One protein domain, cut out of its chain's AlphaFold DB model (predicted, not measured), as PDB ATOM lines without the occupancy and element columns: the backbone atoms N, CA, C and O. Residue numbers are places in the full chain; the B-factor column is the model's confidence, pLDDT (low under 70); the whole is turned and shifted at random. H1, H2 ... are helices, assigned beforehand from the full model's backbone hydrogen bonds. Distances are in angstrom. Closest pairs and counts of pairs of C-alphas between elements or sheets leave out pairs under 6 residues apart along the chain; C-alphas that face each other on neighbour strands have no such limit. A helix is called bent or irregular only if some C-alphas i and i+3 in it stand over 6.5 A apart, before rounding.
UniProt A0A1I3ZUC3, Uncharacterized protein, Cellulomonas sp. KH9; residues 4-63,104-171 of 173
ATOM      1  N   GLU A   4     194.966 136.082  48.157       78.19
ATOM      2  CA  GLU A   4     194.284 137.198  47.504       78.19
ATOM      3  C   GLU A   4     195.073 138.513  47.610       78.19
ATOM      4  O   GLU A   4     195.350 139.143  46.589       78.19
ATOM      5  N   SER A   5     195.540 138.899  48.806       79.81
ATOM      6  CA  SER A   5     196.363 140.108  48.971       79.81
ATOM      7  C   SER A   5     197.682 140.032  48.196       79.81
ATOM      8  O   SER A   5     198.142 141.045  47.668       79.81
ATOM      9  N   ALA A   6     198.292 138.847  48.103       80.00
ATOM     10  CA  ALA A   6     199.506 138.638  47.314       80.00
ATOM     11  C   ALA A   6     199.255 138.798  45.803       80.00
ATOM     12  O   ALA A   6     200.055 139.434  45.117       80.00
ATOM     13  N   ARG A   7     198.123 138.298  45.292       80.50
ATOM     14  CA  ARG A   7     197.725 138.467  43.885       80.50
ATOM     15  C   ARG A   7     197.406 139.910  43.535       80.50
ATOM     16  O   ARG A   7     197.879 140.405  42.518       80.50
ATOM     17  N   ILE A   8     196.677 140.609  44.403       85.06
ATOM     18  CA  ILE A   8     196.401 142.039  44.224       85.06
ATOM     19  C   ILE A   8     197.718 142.824  44.177       85.06
ATOM     20  O   ILE A   8     197.909 143.647  43.283       85.06
ATOM     21  N   ALA A   9     198.660 142.536  45.081       78.19
ATOM     22  CA  ALA A   9     199.973 143.176  45.069       78.19
ATOM     23  C   ALA A   9     200.747 142.888  43.768       78.19
ATOM     24  O   ALA A   9     201.269 143.818  43.154       78.19
ATOM     25  N   ALA A  10     200.769 141.635  43.304       77.75
ATOM     26  CA  ALA A  10     201.402 141.259  42.039       77.75
ATOM     27  C   ALA A  10     200.761 141.967  40.835       77.75
ATOM     28  O   ALA A  10     201.474 142.463  39.963       77.75
ATOM     29  N   ALA A  11     199.434 142.090  40.815       79.31
ATOM     30  CA  ALA A  11     198.702 142.771  39.756       79.31
ATOM     31  C   ALA A  11     198.960 144.276  39.718       79.31
ATOM     32  O   ALA A  11     199.162 144.841  38.641       79.31
ATOM     33  N   VAL A  12     199.021 144.923  40.885       79.12
ATOM     34  CA  VAL A  12     199.398 146.337  40.991       79.12
ATOM     35  C   VAL A  12     200.829 146.540  40.495       79.12
ATOM     36  O   VAL A  12     201.070 147.436  39.686       79.12
ATOM     37  N   VAL A  13     201.771 145.693  40.916       81.50
ATOM     38  CA  VAL A  13     203.177 145.776  40.488       81.50
ATOM     39  C   VAL A  13     203.314 145.562  38.980       81.50
ATOM     40  O   VAL A  13     203.973 146.361  38.313       81.50
ATOM     41  N   ALA A  14     202.661 144.537  38.428       75.50
ATOM     42  CA  ALA A  14     202.676 144.250  36.998       75.50
ATOM     43  C   ALA A  14     202.073 145.413  36.198       75.50
ATOM     44  O   ALA A  14     202.715 145.944  35.292       75.50
ATOM     45  N   GLY A  15     200.876 145.873  36.568       73.56
ATOM     46  CA  GLY A  15     200.178 146.917  35.826       73.56
ATOM     47  C   GLY A  15     200.865 148.277  35.883       73.56
ATOM     48  O   GLY A  15     201.108 148.893  34.842       73.56
ATOM     49  N   VAL A  16     201.225 148.740  37.084       78.56
ATOM     50  CA  VAL A  16     201.899 150.035  37.270       78.56
ATOM     51  C   VAL A  16     203.308 150.000  36.682       78.56
ATOM     52  O   VAL A  16     203.711 150.951  36.009       78.56
ATOM     53  N   GLY A  17     204.038 148.897  36.865       75.62
ATOM     54  CA  GLY A  17     205.372 148.711  36.299       75.62
ATOM     55  C   GLY A  17     205.364 148.753  34.772       75.62
ATOM     56  O   GLY A  17     206.134 149.504  34.169       75.62
ATOM     57  N   THR A  18     204.452 148.016  34.131       77.69
ATOM     58  CA  THR A  18     204.308 148.015  32.668       77.69
ATOM     59  C   THR A  18     203.852 149.375  32.138       77.69
ATOM     60  O   THR A  18     204.427 149.874  31.165       77.69
ATOM     61  N   ALA A  19     202.875 150.019  32.782       74.88
ATOM     62  CA  ALA A  19     202.417 151.344  32.370       74.88
ATOM     63  C   ALA A  19     203.531 152.389  32.472       74.88
ATOM     64  O   ALA A  19     203.760 153.137  31.519       74.88
ATOM     65  N   GLY A  20     204.263 152.397  33.587       72.31
ATOM     66  CA  GLY A  20     205.404 153.279  33.809       72.31
ATOM     67  C   GLY A  20     206.497 153.070  32.764       72.31
ATOM     68  O   GLY A  20     206.923 154.037  32.131       72.31
ATOM     69  N   TYR A  21     206.879 151.816  32.503       74.19
ATOM     70  CA  TYR A  21     207.908 151.464  31.521       74.19
ATOM     71  C   TYR A  21     207.610 152.032  30.126       74.19
ATOM     72  O   TYR A  21     208.484 152.637  29.495       74.19
ATOM     73  N   TYR A  22     206.365 151.929  29.664       72.00
ATOM     74  CA  TYR A  22     205.967 152.425  28.343       72.00
ATOM     75  C   TYR A  22     205.591 153.914  28.313       72.00
ATOM     76  O   TYR A  22     205.715 154.536  27.259       72.00
ATOM     77  N   ALA A  23     205.207 154.515  29.443       76.88
ATOM     78  CA  ALA A  23     204.964 155.959  29.559       76.88
ATOM     79  C   ALA A  23     206.260 156.786  29.689       76.88
ATOM     80  O   ALA A  23     206.256 157.995  29.438       76.88
ATOM     81  N   THR A  24     207.388 156.142  30.017       71.94
ATOM     82  CA  THR A  24     208.724 156.750  30.167       71.94
ATOM     83  C   THR A  24     209.082 157.810  29.105       71.94
ATOM     84  O   THR A  24     209.616 158.854  29.480       71.94
ATOM     85  N   PRO A  25     208.821 157.635  27.790       66.75
ATOM     86  CA  PRO A  25     209.208 158.627  26.782       66.75
ATOM     87  C   PRO A  25     208.476 159.961  26.908       66.75
ATOM     88  O   PRO A  25     209.047 161.003  26.575       66.75
ATOM     89  N   ASP A  26     207.232 159.921  27.372       66.50
ATOM     90  CA  ASP A  26     206.381 161.097  27.486       66.50
ATOM     91  C   ASP A  26     206.636 161.834  28.816       66.50
ATOM     92  O   ASP A  26     206.518 163.056  28.869       66.50
ATOM     93  N   LEU A  27     207.070 161.110  29.859       62.03
ATOM     94  CA  LEU A  27     207.348 161.648  31.201       62.03
ATOM     95  C   LEU A  27     208.811 162.078  31.409       62.03
ATOM     96  O   LEU A  27     209.083 163.043  32.119       62.03
ATOM     97  N   LEU A  28     209.770 161.395  30.774       61.72
ATOM     98  CA  LEU A  28     211.202 161.666  30.922       61.72
ATOM     99  C   LEU A  28     211.780 162.229  29.622       61.72
ATOM    100  O   LEU A  28     211.963 161.535  28.617       61.72
ATOM    101  N   ARG A  29     212.115 163.522  29.660       57.72
ATOM    102  CA  ARG A  29     212.671 164.293  28.531       57.72
ATOM    103  C   ARG A  29     214.137 163.929  28.220       57.72
ATOM    104  O   ARG A  29     214.599 164.141  27.104       57.72
ATOM    105  N   SER A  30     214.851 163.339  29.186       57.84
ATOM    106  CA  SER A  30     216.261 162.918  29.096       57.84
ATOM    107  C   SER A  30     216.417 161.471  28.607       57.84
ATOM    108  O   SER A  30     215.827 160.548  29.167       57.84
ATOM    109  N   ARG A  31     217.283 161.245  27.606       61.72
ATOM    110  CA  ARG A  31     217.600 159.900  27.080       61.72
ATOM    111  C   ARG A  31     218.277 158.994  28.117       61.72
ATOM    112  O   ARG A  31     218.042 157.790  28.105       61.72
ATOM    113  N   ARG A  32     219.080 159.566  29.023       52.62
ATOM    114  CA  ARG A  32     219.780 158.824  30.088       52.62
ATOM    115  C   ARG A  32     218.813 158.361  31.177       52.62
ATOM    116  O   ARG A  32     218.897 157.219  31.606       52.62
ATOM    117  N   ALA A  33     217.853 159.208  31.555       52.00
ATOM    118  CA  ALA A  33     216.823 158.849  32.530       52.00
ATOM    119  C   ALA A  33     215.969 157.668  32.043       52.00
ATOM    120  O   ALA A  33     215.713 156.742  32.802       52.00
ATOM    121  N   ARG A  34     215.629 157.635  30.744       65.06
ATOM    122  CA  ARG A  34     214.919 156.494  30.138       65.06
ATOM    123  C   ARG A  34     215.709 155.189  30.244       65.06
ATOM    124  O   ARG A  34     215.124 154.155  30.541       65.06
ATOM    125  N   GLY A  35     217.022 155.243  30.010       63.28
ATOM    126  CA  GLY A  35     217.906 154.083  30.151       63.28
ATOM    127  C   GLY A  35     217.920 153.536  31.578       63.28
ATOM    128  O   GLY A  35     217.763 152.333  31.771       63.28
ATOM    129  N   TRP A  36     218.011 154.421  32.574       57.00
ATOM    130  CA  TRP A  36     217.986 154.039  33.987       57.00
ATOM    131  C   TRP A  36     216.644 153.462  34.436       57.00
ATOM    132  O   TRP A  36     216.635 152.462  35.146       57.00
ATOM    133  N   THR A  37     215.515 154.014  33.982       62.38
ATOM    134  CA  THR A  37     214.192 153.439  34.273       62.38
ATOM    135  C   THR A  37     214.062 152.031  33.700       62.38
ATOM    136  O   THR A  37     213.629 151.124  34.406       62.38
ATOM    137  N   LYS A  38     214.502 151.811  32.453       63.81
ATOM    138  CA  LYS A  38     214.512 150.465  31.868       63.81
ATOM    139  C   LYS A  38     215.398 149.503  32.661       63.81
ATOM    140  O   LYS A  38     214.965 148.394  32.955       63.81
ATOM    141  N   ALA A  39     216.603 149.937  33.034       68.62
ATOM    142  CA  ALA A  39     217.528 149.134  33.829       68.62
ATOM    143  C   ALA A  39     216.941 148.773  35.202       68.62
ATOM    144  O   ALA A  39     217.020 147.619  35.613       68.62
ATOM    145  N   ALA A  40     216.287 149.725  35.873       65.50
ATOM    146  CA  ALA A  40     215.613 149.497  37.146       65.50
ATOM    147  C   ALA A  40     214.452 148.497  37.016       65.50
ATOM    148  O   ALA A  40     214.319 147.614  37.858       65.50
ATOM    149  N   CYS A  41     213.650 148.577  35.948       66.19
ATOM    150  CA  CYS A  41     212.580 147.608  35.690       66.19
ATOM    151  C   CYS A  41     213.126 146.193  35.461       66.19
ATOM    152  O   CYS A  41     212.627 145.246  36.062       66.19
ATOM    153  N   VAL A  42     214.166 146.043  34.634       74.00
ATOM    154  CA  VAL A  42     214.807 144.738  34.390       74.00
ATOM    155  C   VAL A  42     215.392 144.172  35.683       74.00
ATOM    156  O   VAL A  42     215.181 143.000  35.988       74.00
ATOM    157  N   LEU A  43     216.077 145.003  36.471       71.31
ATOM    158  CA  LEU A  43     216.611 144.609  37.772       71.31
ATOM    159  C   LEU A  43     215.496 144.141  38.718       71.31
ATOM    160  O   LEU A  43     215.631 143.088  39.331       71.31
ATOM    161  N   ALA A  44     214.389 144.882  38.807       68.00
ATOM    162  CA  ALA A  44     213.264 144.547  39.679       68.00
ATOM    163  C   ALA A  44     212.587 143.224  39.285       68.00
ATOM    164  O   ALA A  44     212.358 142.377  40.147       68.00
ATOM    165  N   VAL A  45     212.321 143.011  37.991       70.94
ATOM    166  CA  VAL A  45     211.753 141.749  37.475       70.94
ATOM    167  C   VAL A  45     212.696 140.580  37.748       70.94
ATOM    168  O   VAL A  45     212.262 139.521  38.197       70.94
ATOM    169  N   THR A  46     213.996 140.788  37.534       72.56
ATOM    170  CA  THR A  46     215.007 139.760  37.794       72.56
ATOM    171  C   THR A  46     215.041 139.412  39.280       72.56
ATOM    172  O   THR A  46     214.945 138.241  39.632       72.56
ATOM    173  N   ALA A  47     215.094 140.414  40.161       69.88
ATOM    174  CA  ALA A  47     215.118 140.230  41.610       69.88
ATOM    175  C   ALA A  47     213.865 139.515  42.143       69.88
ATOM    176  O   ALA A  47     213.984 138.688  43.043       69.88
ATOM    177  N   ALA A  48     212.687 139.772  41.567       70.94
ATOM    178  CA  ALA A  48     211.451 139.080  41.934       70.94
ATOM    179  C   ALA A  48     211.472 137.581  41.577       70.94
ATOM    180  O   ALA A  48     210.871 136.778  42.287       70.94
ATOM    181  N   GLY A  49     212.188 137.192  40.518       63.56
ATOM    182  CA  GLY A  49     212.349 135.792  40.111       63.56
ATOM    183  C   GLY A  49     213.432 135.024  40.879       63.56
ATOM    184  O   GLY A  49     213.415 133.793  40.886       63.56
ATOM    185  N   VAL A  50     214.360 135.719  41.551       73.81
ATOM    186  CA  VAL A  50     215.493 135.091  42.263       73.81
ATOM    187  C   VAL A  50     215.046 134.112  43.359       73.81
ATOM    188  O   VAL A  50     215.577 133.002  43.380       73.81
ATOM    189  N   PRO A  51     214.089 134.436  44.252       73.88
ATOM    190  CA  PRO A  51     213.678 133.516  45.311       73.88
ATOM    191  C   PRO A  51     213.049 132.231  44.773       73.88
ATOM    192  O   PRO A  51     213.299 131.158  45.314       73.88
ATOM    193  N   GLU A  52     212.265 132.324  43.699       69.56
ATOM    194  CA  GLU A  52     211.588 131.170  43.107       69.56
ATOM    195  C   GLU A  52     212.568 130.285  42.331       69.56
ATOM    196  O   GLU A  52     212.592 129.068  42.510       69.56
ATOM    197  N   ALA A  53     213.479 130.899  41.570       70.75
ATOM    198  CA  ALA A  53     214.588 130.190  40.938       70.75
ATOM    199  C   ALA A  53     215.472 129.486  41.981       70.75
ATOM    200  O   ALA A  53     215.870 128.337  41.791       70.75
ATOM    201  N   TYR A  54     215.734 130.146  43.112       74.50
ATOM    202  CA  TYR A  54     216.493 129.572  44.217       74.50
ATOM    203  C   TYR A  54     215.758 128.394  44.872       74.50
ATOM    204  O   TYR A  54     216.368 127.353  45.108       74.50
ATOM    205  N   ARG A  55     214.446 128.509  45.111       76.25
ATOM    206  CA  ARG A  55     213.610 127.417  45.645       76.25
ATOM    207  C   ARG A  55     213.565 126.211  44.711       76.25
ATOM    208  O   ARG A  55     213.776 125.095  45.177       76.25
ATOM    209  N   GLY A  56     213.372 126.420  43.408       70.06
ATOM    210  CA  GLY A  56     213.407 125.342  42.412       70.06
ATOM    211  C   GLY A  56     214.775 124.653  42.340       70.06
ATOM    212  O   GLY A  56     214.871 123.428  42.222       70.06
ATOM    213  N   TRP A  57     215.853 125.422  42.501       72.62
ATOM    214  CA  TRP A  57     217.209 124.878  42.545       72.62
ATOM    215  C   TRP A  57     217.483 124.076  43.823       72.62
ATOM    216  O   TRP A  57     218.136 123.036  43.782       72.62
ATOM    217  N   GLN A  58     216.946 124.513  44.962       77.06
ATOM    218  CA  GLN A  58     217.022 123.762  46.216       77.06
ATOM    219  C   GLN A  58     216.176 122.481  46.168       77.06
ATOM    220  O   GLN A  58     216.641 121.435  46.609       77.06
ATOM    221  N   ALA A  59     214.982 122.520  45.569       70.31
ATOM    222  CA  ALA A  59     214.110 121.352  45.411       70.31
ATOM    223  C   ALA A  59     214.746 120.254  44.540       70.31
ATOM    224  O   ALA A  59     214.706 119.075  44.889       70.31
ATOM    225  N   THR A  60     215.410 120.648  43.449       70.25
ATOM    226  CA  THR A  60     216.171 119.726  42.588       70.25
ATOM    227  C   THR A  60     217.414 119.166  43.283       70.25
ATOM    228  O   THR A  60     217.752 118.003  43.072       70.25
ATOM    229  N   ARG A  61     218.072 119.943  44.156       68.31
ATOM    230  CA  ARG A  61     219.207 119.465  44.967       68.31
ATOM    231  C   ARG A  61     218.792 118.534  46.108       68.31
ATOM    232  O   ARG A  61     219.560 117.653  46.473       68.31
ATOM    233  N   ALA A  62     217.600 118.743  46.661       70.75
ATOM    234  CA  ALA A  62     217.033 117.946  47.744       70.75
ATOM    235  C   ALA A  62     216.369 116.642  47.259       70.75
ATOM    236  O   ALA A  62     215.869 115.882  48.082       70.75
ATOM    237  N   GLY A  63     216.344 116.378  45.945       54.22
ATOM    238  CA  GLY A  63     215.736 115.169  45.380       54.22
ATOM    239  C   GLY A  63     214.211 115.118  45.517       54.22
ATOM    240  O   GLY A  63     213.633 114.035  45.468       54.22
ATOM    241  N   PRO A 104     225.809 112.532  21.541       92.44
ATOM    242  CA  PRO A 104     226.470 113.839  21.434       92.44
ATOM    243  C   PRO A 104     225.806 114.810  20.448       92.44
ATOM    244  O   PRO A 104     225.656 115.990  20.760       92.44
ATOM    245  N   GLY A 105     225.351 114.316  19.289       90.38
ATOM    246  CA  GLY A 105     224.658 115.133  18.288       90.38
ATOM    247  C   GLY A 105     223.311 115.672  18.779       90.38
ATOM    248  O   GLY A 105     222.986 116.831  18.540       90.38
ATOM    249  N   TRP A 106     222.563 114.870  19.543       91.19
ATOM    250  CA  TRP A 106     221.292 115.303  20.128       91.19
ATOM    251  C   TRP A 106     221.508 116.277  21.286       91.19
ATOM    252  O   TRP A 106     220.796 117.271  21.390       91.19
ATOM    253  N   ARG A 107     222.545 116.074  22.108       93.50
ATOM    254  CA  ARG A 107     222.939 117.045  23.146       93.50
ATOM    255  C   ARG A 107     223.273 118.399  22.535       93.50
ATOM    256  O   ARG A 107     222.781 119.407  23.029       93.50
ATOM    257  N   ALA A 108     224.058 118.416  21.457       91.25
ATOM    258  CA  ALA A 108     224.394 119.639  20.731       91.25
ATOM    259  C   ALA A 108     223.157 120.308  20.107       91.25
ATOM    260  O   ALA A 108     223.021 121.528  20.168       91.25
ATOM    261  N   ALA A 109     222.232 119.521  19.552       91.88
ATOM    262  CA  ALA A 109     220.979 120.038  19.009       91.88
ATOM    263  C   ALA A 109     220.082 120.644  20.101       91.88
ATOM    264  O   ALA A 109     219.551 121.736  19.920       91.88
ATOM    265  N   LEU A 110     219.949 119.980  21.252       90.44
ATOM    266  CA  LEU A 110     219.153 120.470  22.378       90.44
ATOM    267  C   LEU A 110     219.748 121.741  22.994       90.44
ATOM    268  O   LEU A 110     219.016 122.700  23.231       90.44
ATOM    269  N   THR A 111     221.062 121.785  23.230       89.56
ATOM    270  CA  THR A 111     221.714 122.994  23.760       89.56
ATOM    271  C   THR A 111     221.660 124.139  22.759       89.56
ATOM    272  O   THR A 111     221.314 125.260  23.132       89.56
ATOM    273  N   GLY A 112     221.942 123.861  21.484       90.88
ATOM    274  CA  GLY A 112     221.842 124.836  20.405       90.88
ATOM    275  C   GLY A 112     220.422 125.380  20.257       90.88
ATOM    276  O   GLY A 112     220.236 126.592  20.200       90.88
ATOM    277  N   GLY A 113     219.418 124.503  20.280       91.69
ATOM    278  CA  GLY A 113     218.005 124.870  20.228       91.69
ATOM    279  C   GLY A 113     217.572 125.718  21.421       91.69
ATOM    280  O   GLY A 113     216.909 126.736  21.233       91.69
ATOM    281  N   ALA A 114     217.999 125.367  22.637       86.00
ATOM    282  CA  ALA A 114     217.709 126.154  23.834       86.00
ATOM    283  C   ALA A 114     218.308 127.568  23.751       86.00
ATOM    284  O   ALA A 114     217.614 128.555  24.009       86.00
ATOM    285  N   LEU A 115     219.573 127.685  23.334       89.06
ATOM    286  CA  LEU A 115     220.236 128.980  23.154       89.06
ATOM    287  C   LEU A 115     219.583 129.807  22.040       89.06
ATOM    288  O   LEU A 115     219.331 130.999  22.225       89.06
ATOM    289  N   ALA A 116     219.271 129.181  20.905       84.25
ATOM    290  CA  ALA A 116     218.598 129.836  19.789       84.25
ATOM    291  C   ALA A 116     217.197 130.320  20.181       84.25
ATOM    292  O   ALA A 116     216.833 131.453  19.870       84.25
ATOM    293  N   GLY A 117     216.436 129.508  20.915       84.25
ATOM    294  CA  GLY A 117     215.122 129.877  21.437       84.25
ATOM    295  C   GLY A 117     215.190 131.064  22.397       84.25
ATOM    296  O   GLY A 117     214.422 132.018  22.259       84.25
ATOM    297  N   ALA A 118     216.157 131.063  23.320       81.75
ATOM    298  CA  ALA A 118     216.385 132.188  24.223       81.75
ATOM    299  C   ALA A 118     216.734 133.475  23.452       81.75
ATOM    300  O   ALA A 118     216.136 134.527  23.689       81.75
ATOM    301  N   ALA A 119     217.646 133.392  22.481       79.12
ATOM    302  CA  ALA A 119     218.019 134.527  21.640       79.12
ATOM    303  C   ALA A 119     216.835 135.047  20.805       79.12
ATOM    304  O   ALA A 119     216.614 136.258  20.730       79.12
ATOM    305  N   ALA A 120     216.039 134.146  20.223       78.25
ATOM    306  CA  ALA A 120     214.844 134.490  19.460       78.25
ATOM    307  C   ALA A 120     213.797 135.201  20.330       78.25
ATOM    308  O   ALA A 120     213.218 136.196  19.896       78.25
ATOM    309  N   SER A 121     213.604 134.752  21.572       76.38
ATOM    310  CA  SER A 121     212.703 135.396  22.535       76.38
ATOM    311  C   SER A 121     213.129 136.836  22.852       76.38
ATOM    312  O   SER A 121     212.315 137.767  22.791       76.38
ATOM    313  N   VAL A 122     214.423 137.058  23.100       83.19
ATOM    314  CA  VAL A 122     214.971 138.407  23.320       83.19
ATOM    315  C   VAL A 122     214.775 139.280  22.079       83.19
ATOM    316  O   VAL A 122     214.284 140.405  22.186       83.19
ATOM    317  N   ALA A 123     215.113 138.766  20.895       73.56
ATOM    318  CA  ALA A 123     214.971 139.499  19.640       73.56
ATOM    319  C   ALA A 123     213.510 139.879  19.356       73.56
ATOM    320  O   ALA A 123     213.236 141.019  18.972       73.56
ATOM    321  N   LEU A 124     212.572 138.960  19.597       73.88
ATOM    322  CA  LEU A 124     211.139 139.205  19.462       73.88
ATOM    323  C   LEU A 124     210.684 140.311  20.415       73.88
ATOM    324  O   LEU A 124     210.043 141.267  19.979       73.88
ATOM    325  N   THR A 125     211.073 140.223  21.687       78.69
ATOM    326  CA  THR A 125     210.741 141.224  22.710       78.69
ATOM    327  C   THR A 125     211.228 142.612  22.294       78.69
ATOM    328  O   THR A 125     210.448 143.564  22.232       78.69
ATOM    329  N   VAL A 126     212.501 142.728  21.903       78.81
ATOM    330  CA  VAL A 126     213.090 143.988  21.423       78.81
ATOM    331  C   VAL A 126     212.399 144.483  20.148       78.81
ATOM    332  O   VAL A 126     212.172 145.685  19.986       78.81
ATOM    333  N   GLY A 127     212.047 143.577  19.235       74.31
ATOM    334  CA  GLY A 127     211.330 143.891  18.003       74.31
ATOM    335  C   GLY A 127     209.959 144.510  18.271       74.31
ATOM    336  O   GLY A 127     209.642 145.564  17.705       74.31
ATOM    337  N   VAL A 128     209.188 143.900  19.175       73.81
ATOM    338  CA  VAL A 128     207.884 144.397  19.631       73.81
ATOM    339  C   VAL A 128     208.035 145.763  20.290       73.81
ATOM    340  O   VAL A 128     207.365 146.710  19.869       73.81
ATOM    341  N   GLU A 129     208.959 145.918  21.241       73.69
ATOM    342  CA  GLU A 129     209.217 147.213  21.883       73.69
ATOM    343  C   GLU A 129     209.507 148.301  20.847       73.69
ATOM    344  O   GLU A 129     208.916 149.385  20.861       73.69
ATOM    345  N   ARG A 130     210.404 148.013  19.904       77.62
ATOM    346  CA  ARG A 130     210.823 148.977  18.888       77.62
ATOM    347  C   ARG A 130     209.677 149.335  17.942       77.62
ATOM    348  O   ARG A 130     209.584 150.486  17.514       77.62
ATOM    349  N   ALA A 131     208.795 148.390  17.620       66.81
ATOM    350  CA  ALA A 131     207.588 148.656  16.841       66.81
ATOM    351  C   ALA A 131     206.612 149.576  17.591       66.81
ATOM    352  O   ALA A 131     206.115 150.538  16.997       66.81
ATOM    353  N   LEU A 132     206.401 149.340  18.889       73.00
ATOM    354  CA  LEU A 132     205.553 150.177  19.741       73.00
ATOM    355  C   LEU A 132     206.077 151.619  19.819       73.00
ATOM    356  O   LEU A 132     205.307 152.555  19.598       73.00
ATOM    357  N   PHE A 133     207.385 151.813  20.025       70.31
ATOM    358  CA  PHE A 133     207.986 153.154  20.031       70.31
ATOM    359  C   PHE A 133     207.893 153.849  18.669       70.31
ATOM    360  O   PHE A 133     207.512 155.014  18.604       70.31
ATOM    361  N   ARG A 134     208.169 153.148  17.560       74.06
ATOM    362  CA  ARG A 134     208.020 153.733  16.211       74.06
ATOM    363  C   ARG A 134     206.586 154.184  15.938       74.06
ATOM    364  O   ARG A 134     206.377 155.250  15.367       74.06
ATOM    365  N   ARG A 135     205.598 153.393  16.365       72.75
ATOM    366  CA  ARG A 135     204.175 153.727  16.218       72.75
ATOM    367  C   ARG A 135     203.785 154.942  17.062       72.75
ATOM    368  O   ARG A 135     202.998 155.766  16.597       72.75
ATOM    369  N   GLY A 136     204.325 155.068  18.272       71.62
ATOM    370  CA  GLY A 136     204.108 156.233  19.130       71.62
ATOM    371  C   GLY A 136     204.736 157.511  18.567       71.62
ATOM    372  O   GLY A 136     204.066 158.541  18.519       71.62
ATOM    373  N   GLU A 137     205.955 157.435  18.032       77.12
ATOM    374  CA  GLU A 137     206.614 158.572  17.374       77.12
ATOM    375  C   GLU A 137     205.878 159.001  16.093       77.12
ATOM    376  O   GLU A 137     205.654 160.193  15.893       77.12
ATOM    377  N   ALA A 138     205.388 158.056  15.280       71.94
ATOM    378  CA  ALA A 138     204.552 158.364  14.112       71.94
ATOM    379  C   ALA A 138     203.256 159.107  14.496       71.94
ATOM    380  O   ALA A 138     202.854 160.056  13.826       71.94
ATOM    381  N   ARG A 139     202.628 158.730  15.620       71.62
ATOM    382  CA  ARG A 139     201.443 159.422  16.164       71.62
ATOM    383  C   ARG A 139     201.759 160.795  16.750       71.62
ATOM    384  O   ARG A 139     200.905 161.679  16.774       71.62
ATOM    385  N   ARG A 140     202.983 160.985  17.236       72.00
ATOM    386  CA  ARG A 140     203.451 162.278  17.729       72.00
ATOM    387  C   ARG A 140     203.661 163.262  16.579       72.00
ATOM    388  O   ARG A 140     203.274 164.419  16.707       72.00
ATOM    389  N   VAL A 141     204.198 162.787  15.450       77.00
ATOM    390  CA  VAL A 141     204.298 163.561  14.199       77.00
ATOM    391  C   VAL A 141     202.909 163.958  13.686       77.00
ATOM    392  O   VAL A 141     202.737 165.077  13.221       77.00
ATOM    393  N   SER A 142     201.893 163.105  13.860       74.25
ATOM    394  CA  SER A 142     200.497 163.441  13.544       74.25
ATOM    395  C   SER A 142     199.789 164.300  14.612       74.25
ATOM    396  O   SER A 142     198.565 164.404  14.594       74.25
ATOM    397  N   GLY A 143     200.521 164.876  15.573       78.75
ATOM    398  CA  GLY A 143     199.997 165.839  16.552       78.75
ATOM    399  C   GLY A 143     199.289 165.248  17.780       78.75
ATOM    400  O   GLY A 143     198.780 166.005  18.609       78.75
ATOM    401  N   VAL A 144     199.261 163.922  17.953       72.56
ATOM    402  CA  VAL A 144     198.626 163.294  19.125       72.56
ATOM    403  C   VAL A 144     199.450 163.587  20.380       72.56
ATOM    404  O   VAL A 144     200.648 163.301  20.436       72.56
ATOM    405  N   ARG A 145     198.803 164.132  21.417       69.19
ATOM    406  CA  ARG A 145     199.422 164.343  22.733       69.19
ATOM    407  C   ARG A 145     199.507 163.020  23.505       69.19
ATOM    408  O   ARG A 145     198.531 162.281  23.574       69.19
ATOM    409  N   LEU A 146     200.674 162.753  24.098       64.69
ATOM    410  CA  LEU A 146     200.967 161.597  24.967       64.69
ATOM    411  C   LEU A 146     200.664 160.199  24.358       64.69
ATOM    412  O   LEU A 146     199.993 159.368  24.987       64.69
ATOM    413  N   PRO A 147     201.119 159.903  23.124       72.56
ATOM    414  CA  PRO A 147     200.799 158.643  22.454       72.56
ATOM    415  C   PRO A 147     201.430 157.414  23.134       72.56
ATOM    416  O   PRO A 147     200.894 156.306  23.004       72.56
ATOM    417  N   HIS A 148     202.527 157.585  23.879       71.75
ATOM    418  CA  HIS A 148     203.201 156.491  24.579       71.75
ATOM    419  C   HIS A 148     202.546 156.213  25.930       71.75
ATOM    420  O   HIS A 148     202.363 155.046  26.267       71.75
ATOM    421  N   THR A 149     202.069 157.238  26.643       70.69
ATOM    422  CA  THR A 149     201.287 157.056  27.880       70.69
ATOM    423  C   THR A 149     200.004 156.273  27.625       70.69
ATOM    424  O   THR A 149     199.696 155.345  28.367       70.69
ATOM    425  N   ARG A 150     199.274 156.572  26.538       71.25
ATOM    426  CA  ARG A 150     198.060 155.814  26.187       71.25
ATOM    427  C   ARG A 150     198.362 154.337  25.923       71.25
ATOM    428  O   ARG A 150     197.599 153.472  26.334       71.25
ATOM    429  N   THR A 151     199.481 154.056  25.260       74.50
ATOM    430  CA  THR A 151     199.934 152.680  25.002       74.50
ATOM    431  C   THR A 151     200.355 151.990  26.299       74.50
ATOM    432  O   THR A 151     199.971 150.849  26.536       74.50
ATOM    433  N   GLY A 152     201.072 152.701  27.174       72.88
ATOM    434  CA  GLY A 152     201.458 152.201  28.489       72.88
ATOM    435  C   GLY A 152     200.260 151.869  29.369       72.88
ATOM    436  O   GLY A 152     200.247 150.805  29.972       72.88
ATOM    437  N   LEU A 153     199.214 152.698  29.379       74.31
ATOM    438  CA  LEU A 153     197.988 152.408  30.130       74.31
ATOM    439  C   LEU A 153     197.284 151.140  29.631       74.31
ATOM    440  O   LEU A 153     196.870 150.325  30.449       74.31
ATOM    441  N   VAL A 154     197.190 150.938  28.312       74.44
ATOM    442  CA  VAL A 154     196.590 149.718  27.739       74.44
ATOM    443  C   VAL A 154     197.397 148.479  28.126       74.44
ATOM    444  O   VAL A 154     196.826 147.488  28.575       74.44
ATOM    445  N   LEU A 155     198.724 148.533  27.988       74.88
ATOM    446  CA  LEU A 155     199.592 147.404  28.324       74.88
ATOM    447  C   LEU A 155     199.647 147.140  29.834       74.88
ATOM    448  O   LEU A 155     199.679 145.986  30.243       74.88
ATOM    449  N   GLY A 156     199.607 148.186  30.658       73.25
ATOM    450  CA  GLY A 156     199.526 148.066  32.112       73.25
ATOM    451  C   GLY A 156     198.208 147.455  32.575       73.25
ATOM    452  O   GLY A 156     198.215 146.549  33.403       73.25
ATOM    453  N   ALA A 157     197.079 147.872  31.999       73.25
ATOM    454  CA  ALA A 157     195.787 147.254  32.289       73.25
ATOM    455  C   ALA A 157     195.774 145.765  31.905       73.25
ATOM    456  O   ALA A 157     195.316 144.934  32.685       73.25
ATOM    457  N   LEU A 158     196.337 145.419  30.742       82.38
ATOM    458  CA  LEU A 158     196.467 144.028  30.304       82.38
ATOM    459  C   LEU A 158     197.356 143.205  31.250       82.38
ATOM    460  O   LEU A 158     196.986 142.096  31.622       82.38
ATOM    461  N   ALA A 159     198.503 143.744  31.667       76.19
ATOM    462  CA  ALA A 159     199.413 143.070  32.591       76.19
ATOM    463  C   ALA A 159     198.773 142.838  33.971       76.19
ATOM    464  O   ALA A 159     198.903 141.752  34.531       76.19
ATOM    465  N   ALA A 160     198.036 143.824  34.495       75.56
ATOM    466  CA  ALA A 160     197.278 143.672  35.735       75.56
ATOM    467  C   ALA A 160     196.183 142.602  35.607       75.56
ATOM    468  O   ALA A 160     196.037 141.772  36.499       75.56
ATOM    469  N   ALA A 161     195.447 142.588  34.491       81.50
ATOM    470  CA  ALA A 161     194.409 141.590  34.236       81.50
ATOM    471  C   ALA A 161     194.982 140.166  34.170       81.50
ATOM    472  O   ALA A 161     194.408 139.250  34.751       81.50
ATOM    473  N   LEU A 162     196.138 139.988  33.520       84.19
ATOM    474  CA  LEU A 162     196.837 138.700  33.469       84.19
ATOM    475  C   LEU A 162     197.340 138.253  34.847       84.19
ATOM    476  O   LEU A 162     197.255 137.077  35.169       84.19
ATOM    477  N   ALA A 163     197.832 139.172  35.676       78.81
ATOM    478  CA  ALA A 163     198.292 138.858  37.030       78.81
ATOM    479  C   ALA A 163     197.145 138.567  38.020       78.81
ATOM    480  O   ALA A 163     197.364 137.917  39.040       78.81
ATOM    481  N   LEU A 164     195.931 139.038  37.724       84.94
ATOM    482  CA  LEU A 164     194.708 138.672  38.445       84.94
ATOM    483  C   LEU A 164     194.083 137.372  37.930       84.94
ATOM    484  O   LEU A 164     193.111 136.906  38.526       84.94
ATOM    485  N   TYR A 165     194.599 136.803  36.835       85.62
ATOM    486  CA  TYR A 165     194.046 135.585  36.267       85.62
ATOM    487  C   TYR A 165     194.119 134.449  37.304       85.62
ATOM    488  O   TYR A 165     195.195 134.216  37.865       85.62
ATOM    489  N   PRO A 166     192.996 133.767  37.604       77.00
ATOM    490  CA  PRO A 166     192.968 132.719  38.616       77.00
ATOM    491  C   PRO A 166     193.869 131.553  38.222       77.00
ATOM    492  O   PRO A 166     193.859 131.117  37.068       77.00
ATOM    493  N   ASP A 167     194.607 131.017  39.190       70.56
ATOM    494  CA  ASP A 167     195.288 129.747  38.992       70.56
ATOM    495  C   ASP A 167     194.225 128.634  39.028       70.56
ATOM    496  O   ASP A 167     193.390 128.628  39.940       70.56
ATOM    497  N   PRO A 168     194.200 127.685  38.075       66.38
ATOM    498  CA  PRO A 168     193.328 126.512  38.165       66.38
ATOM    499  C   PRO A 168     193.490 125.724  39.480       66.38
ATOM    500  O   PRO A 168     192.578 124.988  39.866       66.38
ATOM    501  N   ALA A 169     194.603 125.893  40.200       64.06
ATOM    502  CA  ALA A 169     194.802 125.337  41.537       64.06
ATOM    503  C   ALA A 169     193.895 125.951  42.631       64.06
ATOM    504  O   ALA A 169     193.731 125.339  43.684       64.06
ATOM    505  N   ASP A 170     193.284 127.117  42.394       60.78
ATOM    506  CA  ASP A 170     192.395 127.800  43.348       60.78
ATOM    507  C   ASP A 170     190.920 127.371  43.237       60.78
ATOM    508  O   ASP A 170     190.082 127.822  44.020       60.78
ATOM    509  N   THR A 171     190.575 126.512  42.273       61.19
ATOM    510  CA  THR A 171     189.218 125.961  42.145       61.19
ATOM    511  C   THR A 171     189.029 124.803  43.132       61.19
ATOM    512  O   THR A 171     189.695 123.775  42.973       61.19
TER     513      THR A 171
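Overview. This is residues 4 to 63 and 104 to 171 of the 173 residues of an uncharacterized protein of Cellulomonas sp. KH9 (UniProt A0A1I3ZUC3). Two helical hairpins, H1 with H2 and H3 with H4, are joined by the close antiparallel pairing of H1 and H4, while H2 and H3 spread from the region of the two tight links as long arms. The far parts of these arms, residues 46 to 63 and 104 to 128, stick out free of the body. The printed part has 128 residues with four named helices, H1 to H4 in that order, and no named strand; its class is all helix. It is loose, with a radius of gyration of the C-alphas of 18.7 A, and spans 59 by 43 by 28 A.

Arrangement. H1, residues 4 to 27, touches H4, residues 147 to 163, with 52 pairs of C-alphas within 8 A. Their closest C-alphas, those of Gly 15 and Gly 156, are 3.9 A apart, and the helices run opposite ways at a shallow tilt of 15 degrees. H1 has a kink of 38 degrees near residue 21 and is irregular, with C-alphas 22 and 25 being 7.2 A apart. H2, residues 31 to 61, was assigned as one helix by its hydrogen bonds but is bent: C-alphas 48 and 51 are 6.9 A apart, and its arms H2a, residues 31 to 48, and H2b, residues 51 to 61, stand at a steep tilt of 39 degrees. H1 and H2a form a helical hairpin at a shallow tilt of 17 degrees; they touch through residues 17 to 25 and 34 to 41 alone, and their closest C-alphas, those of Thr 24 and Arg 34, are 6.2 A apart. H2b touches no helix. H3, residues 104 to 141, forms a helical hairpin with H4 at a steep tilt of 44 degrees; they touch through residues 133 to 140 and 147 to 148 alone, and their closest C-alphas, those of Gly 136 and Pro 147, are 5.3 A apart. H1 and H3 are near each other, with 7 pairs of C-alphas within 10 A, while H2a and H3 are apart. The helix packing is only just mostly aligned, with 2 of 3 touching pairs at a shallow tilt. Every O i to N i+4 pair is within hydrogen-bond range in H2a, H2b, H3 and H4, and 18 of 20 are in H1.

Along the chain. H1 begins with C-alpha 4 at (194.284, 137.198, 47.504) and measures 32.2 A from first to last C-alpha. H2a measures 26.3 A and H2b 15.1 A. H3, the longest helix, begins at C-alpha 104 at (226.470, 113.839, 21.434) and measures 54.9 A. H4 measures 24.7 A and ends with C-alpha 163 at (198.292, 138.858, 37.030).

Size, cuts and confidence. The C-alphas of Gly 63 and Gly 143, the two farthest apart, are 60.4 A apart. Residues 64 to 103 are not printed, and C-alphas 63 and 104 across the cut are 26.3 A apart. The links H1 to H2 and H3 to H4 are tight. The mean pLDDT of the printed part is 74.2; 30 residues are under 70, among them residues 25 to 41 and 168 to 171.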